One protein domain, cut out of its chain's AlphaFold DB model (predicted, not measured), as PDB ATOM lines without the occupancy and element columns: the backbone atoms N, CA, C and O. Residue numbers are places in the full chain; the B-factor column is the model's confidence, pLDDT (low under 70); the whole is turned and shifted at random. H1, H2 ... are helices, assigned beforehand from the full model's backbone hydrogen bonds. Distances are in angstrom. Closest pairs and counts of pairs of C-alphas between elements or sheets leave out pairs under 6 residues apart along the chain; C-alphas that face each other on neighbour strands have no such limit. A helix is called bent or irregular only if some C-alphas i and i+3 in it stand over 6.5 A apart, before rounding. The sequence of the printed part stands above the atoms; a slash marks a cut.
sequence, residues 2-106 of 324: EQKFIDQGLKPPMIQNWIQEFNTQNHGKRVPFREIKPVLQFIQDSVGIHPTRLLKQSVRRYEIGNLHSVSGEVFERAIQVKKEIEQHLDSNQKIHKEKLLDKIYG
ATOM      1  N   GLU A   2     -28.884 -29.085  -4.568       50.53
ATOM      2  CA  GLU A   2     -29.729 -28.624  -3.451       50.53
ATOM      3  C   GLU A   2     -29.195 -27.372  -2.731       50.53
ATOM      4  O   GLU A   2     -29.970 -26.442  -2.529       50.53
ATOM      5  N   GLN A   3     -27.877 -27.263  -2.481       58.62
ATOM      6  CA  GLN A   3     -27.273 -26.028  -1.937       58.62
ATOM      7  C   GLN A   3     -27.632 -24.772  -2.751       58.62
ATOM      8  O   GLN A   3     -28.006 -23.760  -2.177       58.62
ATOM      9  N   LYS A   4     -27.617 -24.854  -4.091       68.06
ATOM     10  CA  LYS A   4     -27.888 -23.701  -4.968       68.06
ATOM     11  C   LYS A   4     -29.318 -23.171  -4.839       68.06
ATOM     12  O   LYS A   4     -29.551 -22.002  -5.122       68.06
ATOM     13  N   PHE A   5     -30.271 -24.024  -4.464       63.41
ATOM     14  CA  PHE A   5     -31.662 -23.621  -4.249       63.41
ATOM     15  C   PHE A   5     -31.856 -23.015  -2.855       63.41
ATOM     16  O   PHE A   5     -32.588 -22.037  -2.712       63.41
ATOM     17  N   ILE A   6     -31.140 -23.535  -1.854       68.44
ATOM     18  CA  ILE A   6     -31.116 -22.972  -0.498       68.44
ATOM     19  C   ILE A   6     -30.504 -21.563  -0.521       68.44
ATOM     20  O   ILE A   6     -31.084 -20.644   0.053       68.44
ATOM     21  N   ASP A   7     -29.411 -21.369  -1.266       76.81
ATOM     22  CA  ASP A   7     -28.746 -20.067  -1.440       76.81
ATOM     23  C   ASP A   7     -29.647 -19.018  -2.126       76.81
ATOM     24  O   ASP A   7     -29.436 -17.816  -1.979       76.81
ATOM     25  N   GLN A   8     -30.685 -19.455  -2.850       76.00
ATOM     26  CA  GLN A   8     -31.704 -18.596  -3.473       76.00
ATOM     27  C   GLN A   8     -32.946 -18.388  -2.587       76.00
ATOM     28  O   GLN A   8     -33.967 -17.885  -3.053       76.00
ATOM     29  N   GLY A   9     -32.883 -18.779  -1.309       73.38
ATOM     30  CA  GLY A   9     -33.973 -18.611  -0.345       73.38
ATOM     31  C   GLY A   9     -35.131 -19.600  -0.517       73.38
ATOM     32  O   GLY A   9     -36.171 -19.442   0.127       73.38
ATOM     33  N   LEU A  10     -34.978 -20.629  -1.358       70.56
ATOM     34  CA  LEU A  10     -36.011 -21.637  -1.579       70.56
ATOM     35  C   LEU A  10     -35.924 -22.714  -0.502       70.56
ATOM     36  O   LEU A  10     -34.973 -23.495  -0.428       70.56
ATOM     37  N   LYS A  11     -36.946 -22.753   0.354       80.31
ATOM     38  CA  LYS A  11     -37.020 -23.711   1.458       80.31
ATOM     39  C   LYS A  11     -37.276 -25.132   0.917       80.31
ATOM     40  O   LYS A  11     -38.118 -25.288   0.031       80.31
ATOM     41  N   PRO A  12     -36.649 -26.179   1.487       74.69
ATOM     42  CA  PRO A  12     -36.862 -27.579   1.095       74.69
ATOM     43  C   PRO A  12     -38.332 -28.027   0.925       74.69
ATOM     44  O   PRO A  12     -38.626 -28.671  -0.082       74.69
ATOM     45  N   PRO A  13     -39.290 -27.657   1.805       77.69
ATOM     46  CA  PRO A  13     -40.700 -28.017   1.610       77.69
ATOM     47  C   PRO A  13     -41.336 -27.357   0.377       77.69
ATOM     48  O   PRO A  13     -42.228 -27.929  -0.240       77.69
ATOM     49  N   MET A  14     -40.855 -26.181  -0.030       74.12
ATOM     50  CA  MET A  14     -41.319 -25.494  -1.238       74.12
ATOM     51  C   MET A  14     -40.879 -26.244  -2.500       74.12
ATOM     52  O   MET A  14     -41.665 -26.426  -3.423       74.12
ATOM     53  N   ILE A  15     -39.645 -26.756  -2.499       72.75
ATOM     54  CA  ILE A  15     -39.101 -27.589  -3.579       72.75
ATOM     55  C   ILE A  15     -39.862 -28.919  -3.660       72.75
ATOM     56  O   ILE A  15     -40.208 -29.358  -4.752       72.75
ATOM     57  N   GLN A  16     -40.170 -29.543  -2.519       74.56
ATOM     58  CA  GLN A  16     -40.968 -30.772  -2.479       74.56
ATOM     59  C   GLN A  16     -42.398 -30.556  -2.984       74.56
ATOM     60  O   GLN A  16     -42.879 -31.376  -3.766       74.56
ATOM     61  N   ASN A  17     -43.038 -29.440  -2.623       76.25
ATOM     62  CA  ASN A  17     -44.345 -29.067  -3.164       76.25
ATOM     63  C   ASN A  17     -44.286 -28.804  -4.667       76.25
ATOM     64  O   ASN A  17     -45.155 -29.282  -5.380       76.25
ATOM     65  N   TRP A  18     -43.254 -28.132  -5.180       72.81
ATOM     66  CA  TRP A  18     -43.095 -27.946  -6.625       72.81
ATOM     67  C   TRP A  18     -42.828 -29.256  -7.360       72.81
ATOM     68  O   TRP A  18     -43.343 -29.445  -8.454       72.81
ATOM     69  N   ILE A  19     -42.072 -30.187  -6.773       67.25
ATOM     70  CA  ILE A  19     -41.881 -31.532  -7.335       67.25
ATOM     71  C   ILE A  19     -43.206 -32.298  -7.329       67.25
ATOM     72  O   ILE A  19     -43.529 -32.955  -8.317       67.25
ATOM     73  N   GLN A  20     -43.994 -32.202  -6.255       64.56
ATOM     74  CA  GLN A  20     -45.332 -32.785  -6.208       64.56
ATOM     75  C   GLN A  20     -46.260 -32.135  -7.235       64.56
ATOM     76  O   GLN A  20     -46.828 -32.863  -8.034       64.56
ATOM     77  N   GLU A  21     -46.369 -30.811  -7.307       59.81
ATOM     78  CA  GLU A  21     -47.167 -30.094  -8.311       59.81
ATOM     79  C   GLU A  21     -46.730 -30.445  -9.737       59.81
ATOM     80  O   GLU A  21     -47.574 -30.730 -10.583       59.81
ATOM     81  N   PHE A  22     -45.423 -30.525  -9.997       56.31
ATOM     82  CA  PHE A  22     -44.869 -30.931 -11.290       56.31
ATOM     83  C   PHE A  22     -45.193 -32.394 -11.629       56.31
ATOM     84  O   PHE A  22     -45.486 -32.712 -12.778       56.31
ATOM     85  N   ASN A  23     -45.205 -33.286 -10.636       54.16
ATOM     86  CA  ASN A  23     -45.619 -34.681 -10.807       54.16
ATOM     87  C   ASN A  23     -47.150 -34.845 -10.903       54.16
ATOM     88  O   ASN A  23     -47.620 -35.807 -11.507       54.16
ATOM     89  N   THR A  24     -47.923 -33.913 -10.333       52.94
ATOM     90  CA  THR A  24     -49.399 -33.901 -10.338       52.94
ATOM     91  C   THR A  24     -49.953 -33.237 -11.603       52.94
ATOM     92  O   THR A  24     -51.079 -33.523 -12.015       52.94
ATOM     93  N   GLN A  25     -49.158 -32.402 -12.284       46.50
ATOM     94  CA  GLN A  25     -49.444 -31.945 -13.640       46.50
ATOM     95  C   GLN A  25     -49.391 -33.130 -14.606       46.50
ATOM     96  O   GLN A  25     -48.344 -33.479 -15.134       46.50
ATOM     97  N   ASN A  26     -50.561 -33.740 -14.802       46.53
ATOM     98  CA  ASN A  26     -50.996 -34.727 -15.792       46.53
ATOM     99  C   ASN A  26     -50.077 -34.914 -17.029       46.53
ATOM    100  O   ASN A  26     -50.442 -34.637 -18.173       46.53
ATOM    101  N   HIS A  27     -48.873 -35.445 -16.833       49.53
ATOM    102  CA  HIS A  27     -48.068 -36.007 -17.901       49.53
ATOM    103  C   HIS A  27     -48.671 -37.372 -18.205       49.53
ATOM    104  O   HIS A  27     -48.322 -38.358 -17.558       49.53
ATOM    105  N   GLY A  28     -49.612 -37.413 -19.155       56.69
ATOM    106  CA  GLY A  28     -50.295 -38.635 -19.577       56.69
ATOM    107  C   GLY A  28     -49.343 -39.833 -19.606       56.69
ATOM    108  O   GLY A  28     -48.284 -39.752 -20.238       56.69
ATOM    109  N   LYS A  29     -49.712 -40.882 -18.852       71.88
ATOM    110  CA  LYS A  29     -49.016 -42.162 -18.626       71.88
ATOM    111  C   LYS A  29     -47.788 -42.329 -19.527       71.88
ATOM    112  O   LYS A  29     -47.915 -42.657 -20.706       71.88
ATOM    113  N   ARG A  30     -46.592 -42.035 -19.003       80.88
ATOM    114  CA  ARG A  30     -45.352 -42.226 -19.767       80.88
ATOM    115  C   ARG A  30     -45.146 -43.712 -20.034       80.88
ATOM    116  O   ARG A  30     -45.229 -44.522 -19.118       80.88
ATOM    117  N   VAL A  31     -44.860 -44.043 -21.285       81.31
ATOM    118  CA  VAL A  31     -44.686 -45.418 -21.753       81.31
ATOM    119  C   VAL A  31     -43.190 -45.709 -21.902       81.31
ATOM    120  O   VAL A  31     -42.480 -44.910 -22.528       81.31
ATOM    121  N   PRO A  32     -42.670 -46.810 -21.333       86.12
ATOM    122  CA  PRO A  32     -41.285 -47.227 -21.520       86.12
ATOM    123  C   PRO A  32     -40.924 -47.393 -22.998       86.12
ATOM    124  O   PRO A  32     -41.683 -47.944 -23.793       86.12
ATOM    125  N   PHE A  33     -39.717 -46.976 -23.383       84.44
ATOM    126  CA  PHE A  33     -39.291 -47.040 -24.783       84.44
ATOM    127  C   PHE A  33     -39.270 -48.475 -25.339       84.44
ATOM    128  O   PHE A  33     -39.512 -48.691 -26.524       84.44
ATOM    129  N   ARG A  34     -39.032 -49.470 -24.476       84.31
ATOM    130  CA  ARG A  34     -39.059 -50.892 -24.850       84.31
ATOM    131  C   ARG A  34     -40.411 -51.327 -25.421       84.31
ATOM    132  O   ARG A  34     -40.424 -52.164 -26.313       84.31
ATOM    133  N   GLU A  35     -41.508 -50.734 -24.959       83.31
ATOM    134  CA  GLU A  35     -42.865 -51.072 -25.405       83.31
ATOM    135  C   GLU A  35     -43.205 -50.442 -26.762       83.31
ATOM    136  O   GLU A  35     -43.836 -51.077 -27.603       83.31
ATOM    137  N   ILE A  36     -42.744 -49.214 -27.029       86.06
ATOM    138  CA  ILE A  36     -42.985 -48.543 -28.318       86.06
ATOM    139  C   ILE A  36     -42.001 -48.988 -29.415       86.06
ATOM    140  O   ILE A  36     -42.309 -48.886 -30.603       86.06
ATOM    141  N   LYS A  37     -40.816 -49.499 -29.053       87.25
ATOM    142  CA  LYS A  37     -39.750 -49.861 -30.003       87.25
ATOM    143  C   LYS A  37     -40.204 -50.824 -31.118       87.25
ATOM    144  O   LYS A  37     -39.928 -50.504 -32.275       87.25
ATOM    145  N   PRO A  38     -40.927 -51.933 -30.851       89.19
ATOM    146  CA  PRO A  38     -41.411 -52.824 -31.912       89.19
ATOM    147  C   PRO A  38     -42.366 -52.127 -32.886       89.19
ATOM    148  O   PRO A  38     -42.311 -52.360 -34.091       89.19
ATOM    149  N   VAL A  39     -43.215 -51.227 -32.375       87.12
ATOM    150  CA  VAL A  39     -44.159 -50.444 -33.188       87.12
ATOM    151  C   VAL A  39     -43.402 -49.515 -34.135       87.12
ATOM    152  O   VAL A  39     -43.712 -49.443 -35.322       87.12
ATOM    153  N   LEU A  40     -42.376 -48.829 -33.631       87.19
ATOM    154  CA  LEU A  40     -41.552 -47.928 -34.436       87.19
ATOM    155  C   LEU A  40     -40.755 -48.669 -35.508       87.19
ATOM    156  O   LEU A  40     -40.671 -48.176 -36.631       87.19
ATOM    157  N   GLN A  41     -40.209 -49.838 -35.168       87.88
ATOM    158  CA  GLN A  41     -39.473 -50.680 -36.106       87.88
ATOM    159  C   GLN A  41     -40.383 -51.139 -37.250       87.88
ATOM    160  O   GLN A  41     -40.056 -50.929 -38.414       87.88
ATOM    161  N   PHE A  42     -41.585 -51.627 -36.929       87.06
ATOM    162  CA  PHE A  42     -42.581 -52.002 -37.933       87.06
ATOM    163  C   PHE A  42     -42.916 -50.850 -38.894       87.06
ATOM    164  O   PHE A  42     -42.957 -51.041 -40.111       87.06
ATOM    165  N   ILE A  43     -43.140 -49.639 -38.369       84.75
ATOM    166  CA  ILE A  43     -43.452 -48.465 -39.198       84.75
ATOM    167  C   ILE A  43     -42.256 -48.086 -40.084       84.75
ATOM    168  O   ILE A  43     -42.437 -47.737 -41.257       84.75
ATOM    169  N   GLN A  44     -41.042 -48.152 -39.533       86.50
ATOM    170  CA  GLN A  44     -39.812 -47.889 -40.271       86.50
ATOM    171  C   GLN A  44     -39.639 -48.873 -41.426       86.50
ATOM    172  O   GLN A  44     -39.385 -48.430 -42.544       86.50
ATOM    173  N   ASP A  45     -39.836 -50.164 -41.185       85.50
ATOM    174  CA  ASP A  45     -39.637 -51.208 -42.191       85.50
ATOM    175  C   ASP A  45     -40.729 -51.159 -43.272       85.50
ATOM    176  O   ASP A  45     -40.443 -51.259 -44.465       85.50
ATOM    177  N   SER A  46     -41.977 -50.891 -42.879       80.75
ATOM    178  CA  SER A  46     -43.120 -50.856 -43.804       80.75
ATOM    179  C   SER A  46     -43.125 -49.619 -44.710       80.75
ATOM    180  O   SER A  46     -43.444 -49.685 -45.902       80.75
ATOM    181  N   VAL A  47     -42.801 -48.444 -44.157       76.62
ATOM    182  CA  VAL A  47     -42.981 -47.158 -44.857       76.62
ATOM    183  C   VAL A  47     -41.648 -46.479 -45.193       76.62
ATOM    184  O   VAL A  47     -41.611 -45.591 -46.049       76.62
ATOM    185  N   GLY A  48     -40.538 -46.917 -44.595       77.19
ATOM    186  CA  GLY A  48     -39.206 -46.337 -44.785       77.19
ATOM    187  C   GLY A  48     -38.996 -45.019 -44.035       77.19
ATOM    188  O   GLY A  48     -38.159 -44.207 -44.436       77.19
ATOM    189  N   ILE A  49     -39.787 -44.746 -42.990       78.44
ATOM    190  CA  ILE A  49     -39.685 -43.509 -42.203       78.44
ATOM    191  C   ILE A  49     -38.826 -43.742 -40.970       78.44
ATOM    192  O   ILE A  49     -39.072 -44.656 -40.194       78.44
ATOM    193  N   HIS A  50     -37.884 -42.836 -40.725       81.50
ATOM    194  CA  HIS A  50     -37.089 -42.890 -39.508       81.50
ATOM    195  C   HIS A  50     -37.949 -42.613 -38.243       81.50
ATOM    196  O   HIS A  50     -38.611 -41.566 -38.187       81.50
ATOM    197  N   PRO A  51     -37.893 -43.464 -37.198       82.62
ATOM    198  CA  PRO A  51     -38.708 -43.384 -35.975       82.62
ATOM    199  C   PRO A  51     -38.702 -42.035 -35.253       82.62
ATOM    200  O   PRO A  51     -39.696 -41.612 -34.661       82.62
ATOM    201  N   THR A  52     -37.596 -41.303 -35.356       83.25
ATOM    202  CA  THR A  52     -37.429 -39.961 -34.773       83.25
ATOM    203  C   THR A  52     -38.477 -38.954 -35.241       83.25
ATOM    204  O   THR A  52     -38.779 -38.009 -34.515       83.25
ATOM    205  N   ARG A  53     -39.078 -39.160 -36.424       79.75
ATOM    206  CA  ARG A  53     -40.152 -38.306 -36.956       79.75
ATOM    207  C   ARG A  53     -41.460 -38.448 -36.187       79.75
ATOM    208  O   ARG A  53     -42.133 -37.446 -35.977       79.75
ATOM    209  N   LEU A  54     -41.783 -39.656 -35.734       81.50
ATOM    210  CA  LEU A  54     -42.945 -39.908 -34.878       81.50
ATOM    211  C   LEU A  54     -42.681 -39.448 -33.447       81.50
ATOM    212  O   LEU A  54     -43.533 -38.819 -32.826       81.50
ATOM    213  N   LEU A  55     -41.463 -39.698 -32.967       82.44
ATOM    214  CA  LEU A  55     -41.038 -39.352 -31.616       82.44
ATOM    215  C   LEU A  55     -40.834 -37.844 -31.402       82.44
ATOM    216  O   LEU A  55     -40.786 -37.400 -30.258       82.44
ATOM    217  N   LYS A  56     -40.680 -37.059 -32.480       76.88
ATOM    218  CA  LYS A  56     -40.247 -35.648 -32.444       76.88
ATOM    219  C   LYS A  56     -38.954 -35.447 -31.624       76.88
ATOM    220  O   LYS A  56     -38.798 -34.442 -30.939       76.88
ATOM    221  N   GLN A  57     -38.030 -36.408 -31.688       79.50
ATOM    222  CA  GLN A  57     -36.746 -36.389 -30.972       79.50
ATOM    223  C   GLN A  57     -35.571 -36.266 -31.944       79.50
ATOM    224  O   GLN A  57     -35.700 -36.552 -33.137       79.50
ATOM    225  N   SER A  58     -34.407 -35.855 -31.439       77.19
ATOM    226  CA  SER A  58     -33.191 -35.818 -32.252       77.19
ATOM    227  C   SER A  58     -32.737 -37.232 -32.634       77.19
ATOM    228  O   SER A  58     -32.864 -38.178 -31.855       77.19
ATOM    229  N   VAL A  59     -32.181 -37.367 -33.843       75.75
ATOM    230  CA  VAL A  59     -31.665 -38.647 -34.368       75.75
ATOM    231  C   VAL A  59     -30.576 -39.208 -33.465       75.75
ATOM    232  O   VAL A  59     -30.677 -40.343 -33.015       75.75
ATOM    233  N   ARG A  60     -29.633 -38.352 -33.065       74.62
ATOM    234  CA  ARG A  60     -28.553 -38.696 -32.141       74.62
ATOM    235  C   ARG A  60     -29.060 -39.284 -30.817       74.62
ATOM    236  O   ARG A  60     -28.483 -40.236 -30.313       74.62
ATOM    237  N   ARG A  61     -30.142 -38.744 -30.243       75.81
ATOM    238  CA  ARG A  61     -30.694 -39.247 -28.972       75.81
ATOM    239  C   ARG A  61     -31.353 -40.619 -29.129       75.81
ATOM    240  O   ARG A  61     -31.285 -41.424 -28.207       75.81
ATOM    241  N   TYR A  62     -31.978 -40.862 -30.279       77.31
ATOM    242  CA  TYR A  62     -32.587 -42.147 -30.614       77.31
ATOM    243  C   TYR A  62     -31.527 -43.229 -30.856       77.31
ATOM    244  O   TYR A  62     -31.599 -44.292 -30.249       77.31
ATOM    245  N   GLU A  63     -30.521 -42.942 -31.685       74.88
ATOM    246  CA  GLU A  63     -29.485 -43.910 -32.075       74.88
ATOM    247  C   GLU A  63     -28.558 -44.296 -30.917       74.88
ATOM    248  O   GLU A  63     -28.179 -45.456 -30.801       74.88
ATOM    249  N   ILE A  64     -28.247 -43.357 -30.017       79.12
ATOM    250  CA  ILE A  64     -27.416 -43.621 -28.828       79.12
ATOM    251  C   ILE A  64     -28.209 -44.375 -27.734       79.12
ATOM    252  O   ILE A  64     -27.637 -44.828 -26.750       79.12
ATOM    253  N   GLY A  65     -29.530 -44.544 -27.885       71.94
ATOM    254  CA  GLY A  65     -30.359 -45.264 -26.909       71.94
ATOM    255  C   GLY A  65     -30.709 -44.458 -25.653       71.94
ATOM    256  O   GLY A  65     -31.231 -45.012 -24.689       71.94
ATOM    257  N   ASN A  66     -30.512 -43.137 -25.672       77.50
ATOM    258  CA  ASN A  66     -30.789 -42.223 -24.551       77.50
ATOM    259  C   ASN A  66     -32.280 -41.842 -24.425       77.50
ATOM    260  O   ASN A  66     -32.630 -40.784 -23.883       77.50
ATOM    261  N   LEU A  67     -33.174 -42.662 -24.983       79.38
ATOM    262  CA  LEU A  67     -34.618 -42.487 -24.905       79.38
ATOM    263  C   LEU A  67     -35.205 -43.592 -24.020       79.38
ATOM    264  O   LEU A  67     -35.359 -44.727 -24.455       79.38
ATOM    265  N   HIS A  68     -35.515 -43.260 -22.766       82.00
ATOM    266  CA  HIS A  68     -36.015 -44.235 -21.788       82.00
ATOM    267  C   HIS A  68     -37.540 -44.382 -21.808       82.00
ATOM    268  O   HIS A  68     -38.056 -45.479 -21.604       82.00
ATOM    269  N   SER A  69     -38.266 -43.296 -22.076       82.44
ATOM    270  CA  SER A  69     -39.727 -43.282 -22.140       82.44
ATOM    271  C   SER A  69     -40.249 -42.220 -23.107       82.44
ATOM    272  O   SER A  69     -39.535 -41.292 -23.498       82.44
ATOM    273  N   VAL A  70     -41.506 -42.381 -23.507       83.19
ATOM    274  CA  VAL A  70     -42.267 -41.467 -24.367       83.19
ATOM    275  C   VAL A  70     -43.582 -41.093 -23.684       83.19
ATOM    276  O   VAL A  70     -44.017 -41.775 -22.757       83.19
ATOM    277  N   SER A  71     -44.225 -40.003 -24.104       84.25
ATOM    278  CA  SER A  71     -45.575 -39.688 -23.616       84.25
ATOM    279  C   SER A  71     -46.597 -40.710 -24.124       84.25
ATOM    280  O   SER A  71     -46.443 -41.245 -25.227       84.25
ATOM    281  N   GLY A  72     -47.670 -40.931 -23.357       78.81
ATOM    282  CA  GLY A  72     -48.788 -41.777 -23.785       78.81
ATOM    283  C   GLY A  72     -49.383 -41.338 -25.128       78.81
ATOM    284  O   GLY A  72     -49.626 -42.165 -25.992       78.81
ATOM    285  N   GLU A  73     -49.493 -40.031 -25.380       81.56
ATOM    286  CA  GLU A  73     -49.966 -39.492 -26.667       81.56
ATOM    287  C   GLU A  73     -49.114 -39.924 -27.872       81.56
ATOM    288  O   GLU A  73     -49.639 -40.186 -28.954       81.56
ATOM    289  N   VAL A  74     -47.786 -39.989 -27.712       83.31
ATOM    290  CA  VAL A  74     -46.880 -40.421 -28.789       83.31
ATOM    291  C   VAL A  74     -47.026 -41.919 -29.033       83.31
ATOM    292  O   VAL A  74     -46.983 -42.353 -30.185       83.31
ATOM    293  N   PHE A  75     -47.228 -42.691 -27.967       84.25
ATOM    294  CA  PHE A  75     -47.501 -44.120 -28.051       84.25
ATOM    295  C   PHE A  75     -48.824 -44.415 -28.760       84.25
ATOM    296  O   PHE A  75     -48.819 -45.138 -29.756       84.25
ATOM    297  N   GLU A  76     -49.917 -43.775 -28.345       83.69
ATOM    298  CA  GLU A  76     -51.226 -43.907 -28.994       83.69
ATOM    299  C   GLU A  76     -51.165 -43.514 -30.472       83.69
ATOM    300  O   GLU A  76     -51.647 -44.237 -31.346       83.69
ATOM    301  N   ARG A  77     -50.474 -42.413 -30.792       83.62
ATOM    302  CA  ARG A  77     -50.267 -42.005 -32.185       83.62
ATOM    303  C   ARG A  77     -49.484 -43.050 -32.982       83.62
ATOM    304  O   ARG A  77     -49.813 -43.290 -34.143       83.62
ATOM    305  N   ALA A  78     -48.449 -43.659 -32.405       85.75
ATOM    306  CA  ALA A  78     -47.678 -44.705 -33.072       85.75
ATOM    307  C   ALA A  78     -48.521 -45.969 -33.308       85.75
ATOM    308  O   ALA A  78     -48.465 -46.531 -34.400       85.75
ATOM    309  N   ILE A  79     -49.346 -46.372 -32.337       87.56
ATOM    310  CA  ILE A  79     -50.302 -47.478 -32.494       87.56
ATOM    311  C   ILE A  79     -51.310 -47.172 -33.602       87.56
ATOM    312  O   ILE A  79     -51.543 -48.019 -34.463       87.56
ATOM    313  N   GLN A  80     -51.876 -45.965 -33.625       86.44
ATOM    314  CA  GLN A  80     -52.832 -45.566 -34.655       86.44
ATOM    315  C   GLN A  80     -52.205 -45.625 -36.052       86.44
ATOM    316  O   GLN A  80     -52.800 -46.182 -36.971       86.44
ATOM    317  N   VAL A  81     -50.976 -45.119 -36.206       85.00
ATOM    318  CA  VAL A  81     -50.230 -45.200 -37.470       85.00
ATOM    319  C   VAL A  81     -49.959 -46.652 -37.865       85.00
ATOM    320  O   VAL A  81     -50.149 -47.001 -39.026       85.00
ATOM    321  N   LYS A  82     -49.552 -47.507 -36.918       86.44
ATOM    322  CA  LYS A  82     -49.356 -48.941 -37.166       86.44
ATOM    323  C   LYS A  82     -50.643 -49.600 -37.669       86.44
ATOM    324  O   LYS A  82     -50.602 -50.246 -38.709       86.44
ATOM    325  N   LYS A  83     -51.771 -49.382 -36.988       85.94
ATOM    326  CA  LYS A  83     -53.075 -49.946 -37.368       85.94
ATOM    327  C   LYS A  83     -53.506 -49.499 -38.765       85.94
ATOM    328  O   LYS A  83     -54.003 -50.309 -39.538       85.94
ATOM    329  N   GLU A  84     -53.302 -48.226 -39.106       81.50
ATOM    330  CA  GLU A  84     -53.584 -47.733 -40.458       81.50
ATOM    331  C   GLU A  84     -52.667 -48.390 -41.505       81.50
ATOM    332  O   GLU A  84     -53.136 -48.765 -42.573       81.50
ATOM    333  N   ILE A  85     -51.374 -48.571 -41.216       81.38
ATOM    334  CA  ILE A  85     -50.459 -49.284 -42.123       81.38
ATOM    335  C   ILE A  85     -50.920 -50.732 -42.319       81.38
ATOM    336  O   ILE A  85     -51.004 -51.170 -43.461       81.38
ATOM    337  N   GLU A  86     -51.261 -51.445 -41.245       83.50
ATOM    338  CA  GLU A  86     -51.770 -52.823 -41.304       83.50
ATOM    339  C   GLU A  86     -53.043 -52.923 -42.152       83.50
ATOM    340  O   GLU A  86     -53.112 -53.764 -43.039       83.50
ATOM    341  N   GLN A  87     -53.998 -52.003 -41.979       79.56
ATOM    342  CA  GLN A  87     -55.213 -51.934 -42.806       79.56
ATOM    343  C   GLN A  87     -54.935 -51.660 -44.292       79.56
ATOM    344  O   GLN A  87     -55.772 -51.952 -45.145       79.56
ATOM    345  N   HIS A  88     -53.793 -51.052 -44.614       71.44
ATOM    346  CA  HIS A  88     -53.470 -50.615 -45.969       71.44
ATOM    347  C   HIS A  88     -52.440 -51.487 -46.685       71.44
ATOM    348  O   HIS A  88     -52.356 -51.381 -47.914       71.44
ATOM    349  N   LEU A  89     -51.710 -52.354 -45.975       67.69
ATOM    350  CA  LEU A  89     -50.804 -53.342 -46.571       67.69
ATOM    351  C   LEU A  89     -51.545 -54.259 -47.559       67.69
ATOM    352  O   LEU A  89     -50.992 -54.573 -48.610       67.69
ATOM    353  N   ASP A  90     -52.827 -54.539 -47.312       59.47
ATOM    354  CA  ASP A  90     -53.680 -55.331 -48.210       59.47
ATOM    355  C   ASP A  90     -54.131 -54.563 -49.470       59.47
ATOM    356  O   ASP A  90     -54.510 -55.159 -50.475       59.47
ATOM    357  N   SER A  91     -54.086 -53.223 -49.451       59.22
ATOM    358  CA  SER A  91     -54.678 -52.384 -50.509       59.22
ATOM    359  C   SER A  91     -53.709 -51.970 -51.626       59.22
ATOM    360  O   SER A  91     -54.162 -51.505 -52.666       59.22
ATOM    361  N   ASN A  92     -52.388 -52.108 -51.439       56.81
ATOM    362  CA  ASN A  92     -51.294 -51.780 -52.379       56.81
ATOM    363  C   ASN A  92     -51.397 -50.446 -53.181       56.81
ATOM    364  O   ASN A  92     -50.683 -50.240 -54.166       56.81
ATOM    365  N   GLN A  93     -52.252 -49.494 -52.787       64.25
ATOM    366  CA  GLN A  93     -52.426 -48.235 -53.518       64.25
ATOM    367  C   GLN A  93     -51.381 -47.193 -53.097       64.25
ATOM    368  O   GLN A  93     -51.299 -46.761 -51.945       64.25
ATOM    369  N   LYS A  94     -50.625 -46.696 -54.081       66.69
ATOM    370  CA  LYS A  94     -49.590 -45.658 -53.921       66.69
ATOM    371  C   LYS A  94     -50.088 -44.387 -53.207       66.69
ATOM    372  O   LYS A  94     -49.362 -43.827 -52.388       66.69
ATOM    373  N   ILE A  95     -51.322 -43.956 -53.481       62.72
ATOM    374  CA  ILE A  95     -51.933 -42.746 -52.898       62.72
ATOM    375  C   ILE A  95     -52.069 -42.872 -51.371       62.72
ATOM    376  O   ILE A  95     -51.862 -41.897 -50.648       62.72
ATOM    377  N   HIS A  96     -52.351 -44.072 -50.852       67.38
ATOM    378  CA  HIS A  96     -52.462 -44.297 -49.410       67.38
ATOM    379  C   HIS A  96     -51.117 -44.170 -48.705       67.38
ATOM    380  O   HIS A  96     -51.041 -43.540 -47.650       67.38
ATOM    381  N   LYS A  97     -50.035 -44.655 -49.325       71.81
ATOM    382  CA  LYS A  97     -48.681 -44.468 -48.791       71.81
ATOM    383  C   LYS A  97     -48.326 -42.985 -48.671       71.81
ATOM    384  O   LYS A  97     -47.777 -42.572 -47.654       71.81
ATOM    385  N   GLU A  98     -48.669 -42.165 -49.664       74.00
ATOM    386  CA  GLU A  98     -48.412 -40.721 -49.606       74.00
ATOM    387  C   GLU A  98     -49.290 -40.001 -48.565       74.00
ATOM    388  O   GLU A  98     -48.778 -39.155 -47.836       74.00
ATOM    389  N   LYS A  99     -50.564 -40.385 -48.400       75.38
ATOM    390  CA  LYS A  99     -51.431 -39.861 -47.323       75.38
ATOM    391  C   LYS A  99     -50.916 -40.226 -45.921       75.38
ATOM    392  O   LYS A  99     -50.908 -39.379 -45.028       75.38
ATOM    393  N   LEU A 100     -50.445 -41.462 -45.728       75.44
ATOM    394  CA  LEU A 100     -49.848 -41.928 -44.467       75.44
ATOM    395  C   LEU A 100     -48.575 -41.152 -44.128       75.44
ATOM    396  O   LEU A 100     -48.411 -40.660 -43.012       75.44
ATOM    397  N   LEU A 101     -47.694 -40.987 -45.116       75.69
ATOM    398  CA  LEU A 101     -46.502 -40.159 -44.976       75.69
ATOM    399  C   LEU A 101     -46.885 -38.714 -44.577       75.69
ATOM    400  O   LEU A 101     -46.207 -38.122 -43.737       75.69
ATOM    401  N   ASP A 102     -47.975 -38.148 -45.114       77.81
ATOM    402  CA  ASP A 102     -48.364 -36.753 -44.867       77.81
ATOM    403  C   ASP A 102     -48.801 -36.537 -43.415       77.81
ATOM    404  O   ASP A 102     -48.338 -35.602 -42.757       77.81
ATOM    405  N   LYS A 103     -49.579 -37.483 -42.871       75.56
ATOM    406  CA  LYS A 103     -49.964 -37.515 -41.449       75.56
ATOM    407  C   LYS A 103     -48.758 -37.584 -40.508       75.56
ATOM    408  O   LYS A 103     -48.797 -37.036 -39.402       75.56
ATOM    409  N   ILE A 104     -47.688 -38.262 -40.923       73.31
ATOM    410  CA  ILE A 104     -46.480 -38.448 -40.109       73.31
ATOM    411  C   ILE A 104     -45.583 -37.206 -40.180       73.31
ATOM    412  O   ILE A 104     -45.130 -36.724 -39.140       73.31
ATOM    413  N   TYR A 105     -45.367 -36.645 -41.374       72.81
ATOM    414  CA  TYR A 105     -44.575 -35.420 -41.551       72.81
ATOM    415  C   TYR A 105     -45.287 -34.155 -41.050       72.81
ATOM    416  O   TYR A 105     -44.612 -33.186 -40.701       72.81
ATOM    417  N   GLY A 106     -46.619 -34.177 -40.973       69.50
ATOM    418  CA  GLY A 106     -47.445 -33.063 -40.522       69.50
ATOM    419  C   GLY A 106     -47.688 -32.012 -41.606       69.50
ATOM    420  O   GLY A 106     -46.936 -31.881 -42.578       69.50
TER     421      GLY A 106
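AT A GLANCE: This is residues 2 to 106 of the 324 residues of an uncharacterized protein of Deltaproteobacteria bacterium (UniProt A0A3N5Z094). A loose helical head is built along one long helix, H6, with H3 packed beside it and H7 folding back next to its far part, while H1 and H2 form a thin arm that reaches away from the head and makes much of the length. The short H4 packs on one side of the pair H6 and H7, its centre making a triangle with theirs, and the small H5 lies off beyond H4. The printed part has 105 residues with seven named helices, H1 to H7 in chain order, and no named strand; its class is all helix. The whole is only just loose, close to extended, with a radius of gyration of the C-alphas of 19.3 A and spans of 64 by 26 by 24 A.

IN THESE COORDINATES: The longest helix is H6, residues 72 to 89, 25.6 A from C-alpha 72 at (-48.788, -41.777, -23.785) to C-alpha 89. H3, residues 33 to 47, is 20.4 A long and only just irregular: C-alphas 35 and 38 are 6.9 A apart. H7, residues 94 to 105, is 16.8 A long and ends with C-alpha 105 at (-44.575, -35.420, -41.551). H4 is residues 52 to 55 and H5 residues 59 to 63. H2, residues 12 to 24, is 18.1 A long; H1, residues 2 to 6, begins with C-alpha 2 at (-29.729, -28.624, -3.451).

HOW THE PARTS SIT: H6 is the hub, touching H3, H4 and H7. H3 and H6 run the same way at a shallow tilt of 32 degrees, only just short of steep; their closest C-alphas, of Ile 43 and Lys 82, are 6.3 A apart. H6 and H7 form a helical hairpin, opposite ways at a shallow tilt of 7 degrees, touching through residues 81 to 88 and 96 to 100 alone; their closest C-alphas, of His 88 and His 96, are 7.3 A apart. H4 only just touches H6, with 3 pairs of C-alphas within 8 A, the closest those of Leu 55 and Val 74 at 6.6 A. H4 also only just touches H7, again with 3 pairs, the closest those of Leu 54 and Ile 104 at 6.5 A. H5 is close to H4 but not clearly touching, with C-alphas of Thr 52 and Val 59 at 5.9 A. H2 is apart from H3 and H6. Every O i to N i+4 pair is within hydrogen-bond range in H1, H2, H5, H6 and H7; H3 has 9 of 11, and H4 is too short for such a pair.

THE WHOLE: The C-alphas farthest apart, of Asp 7 and Ser 91, are 64.2 A apart. Residues 16 to 26, of which 16 to 24 belong to H2, and residues 90 to 95 stand free. Residues 31 to 32 pair with residues 69 to 70, antiparallel. The printed part has no cut, and no link is long. Mean pLDDT of the printed part is 75.4, with values under 70 at residues 2 to 6, 19 to 28, 89 to 96 and 106.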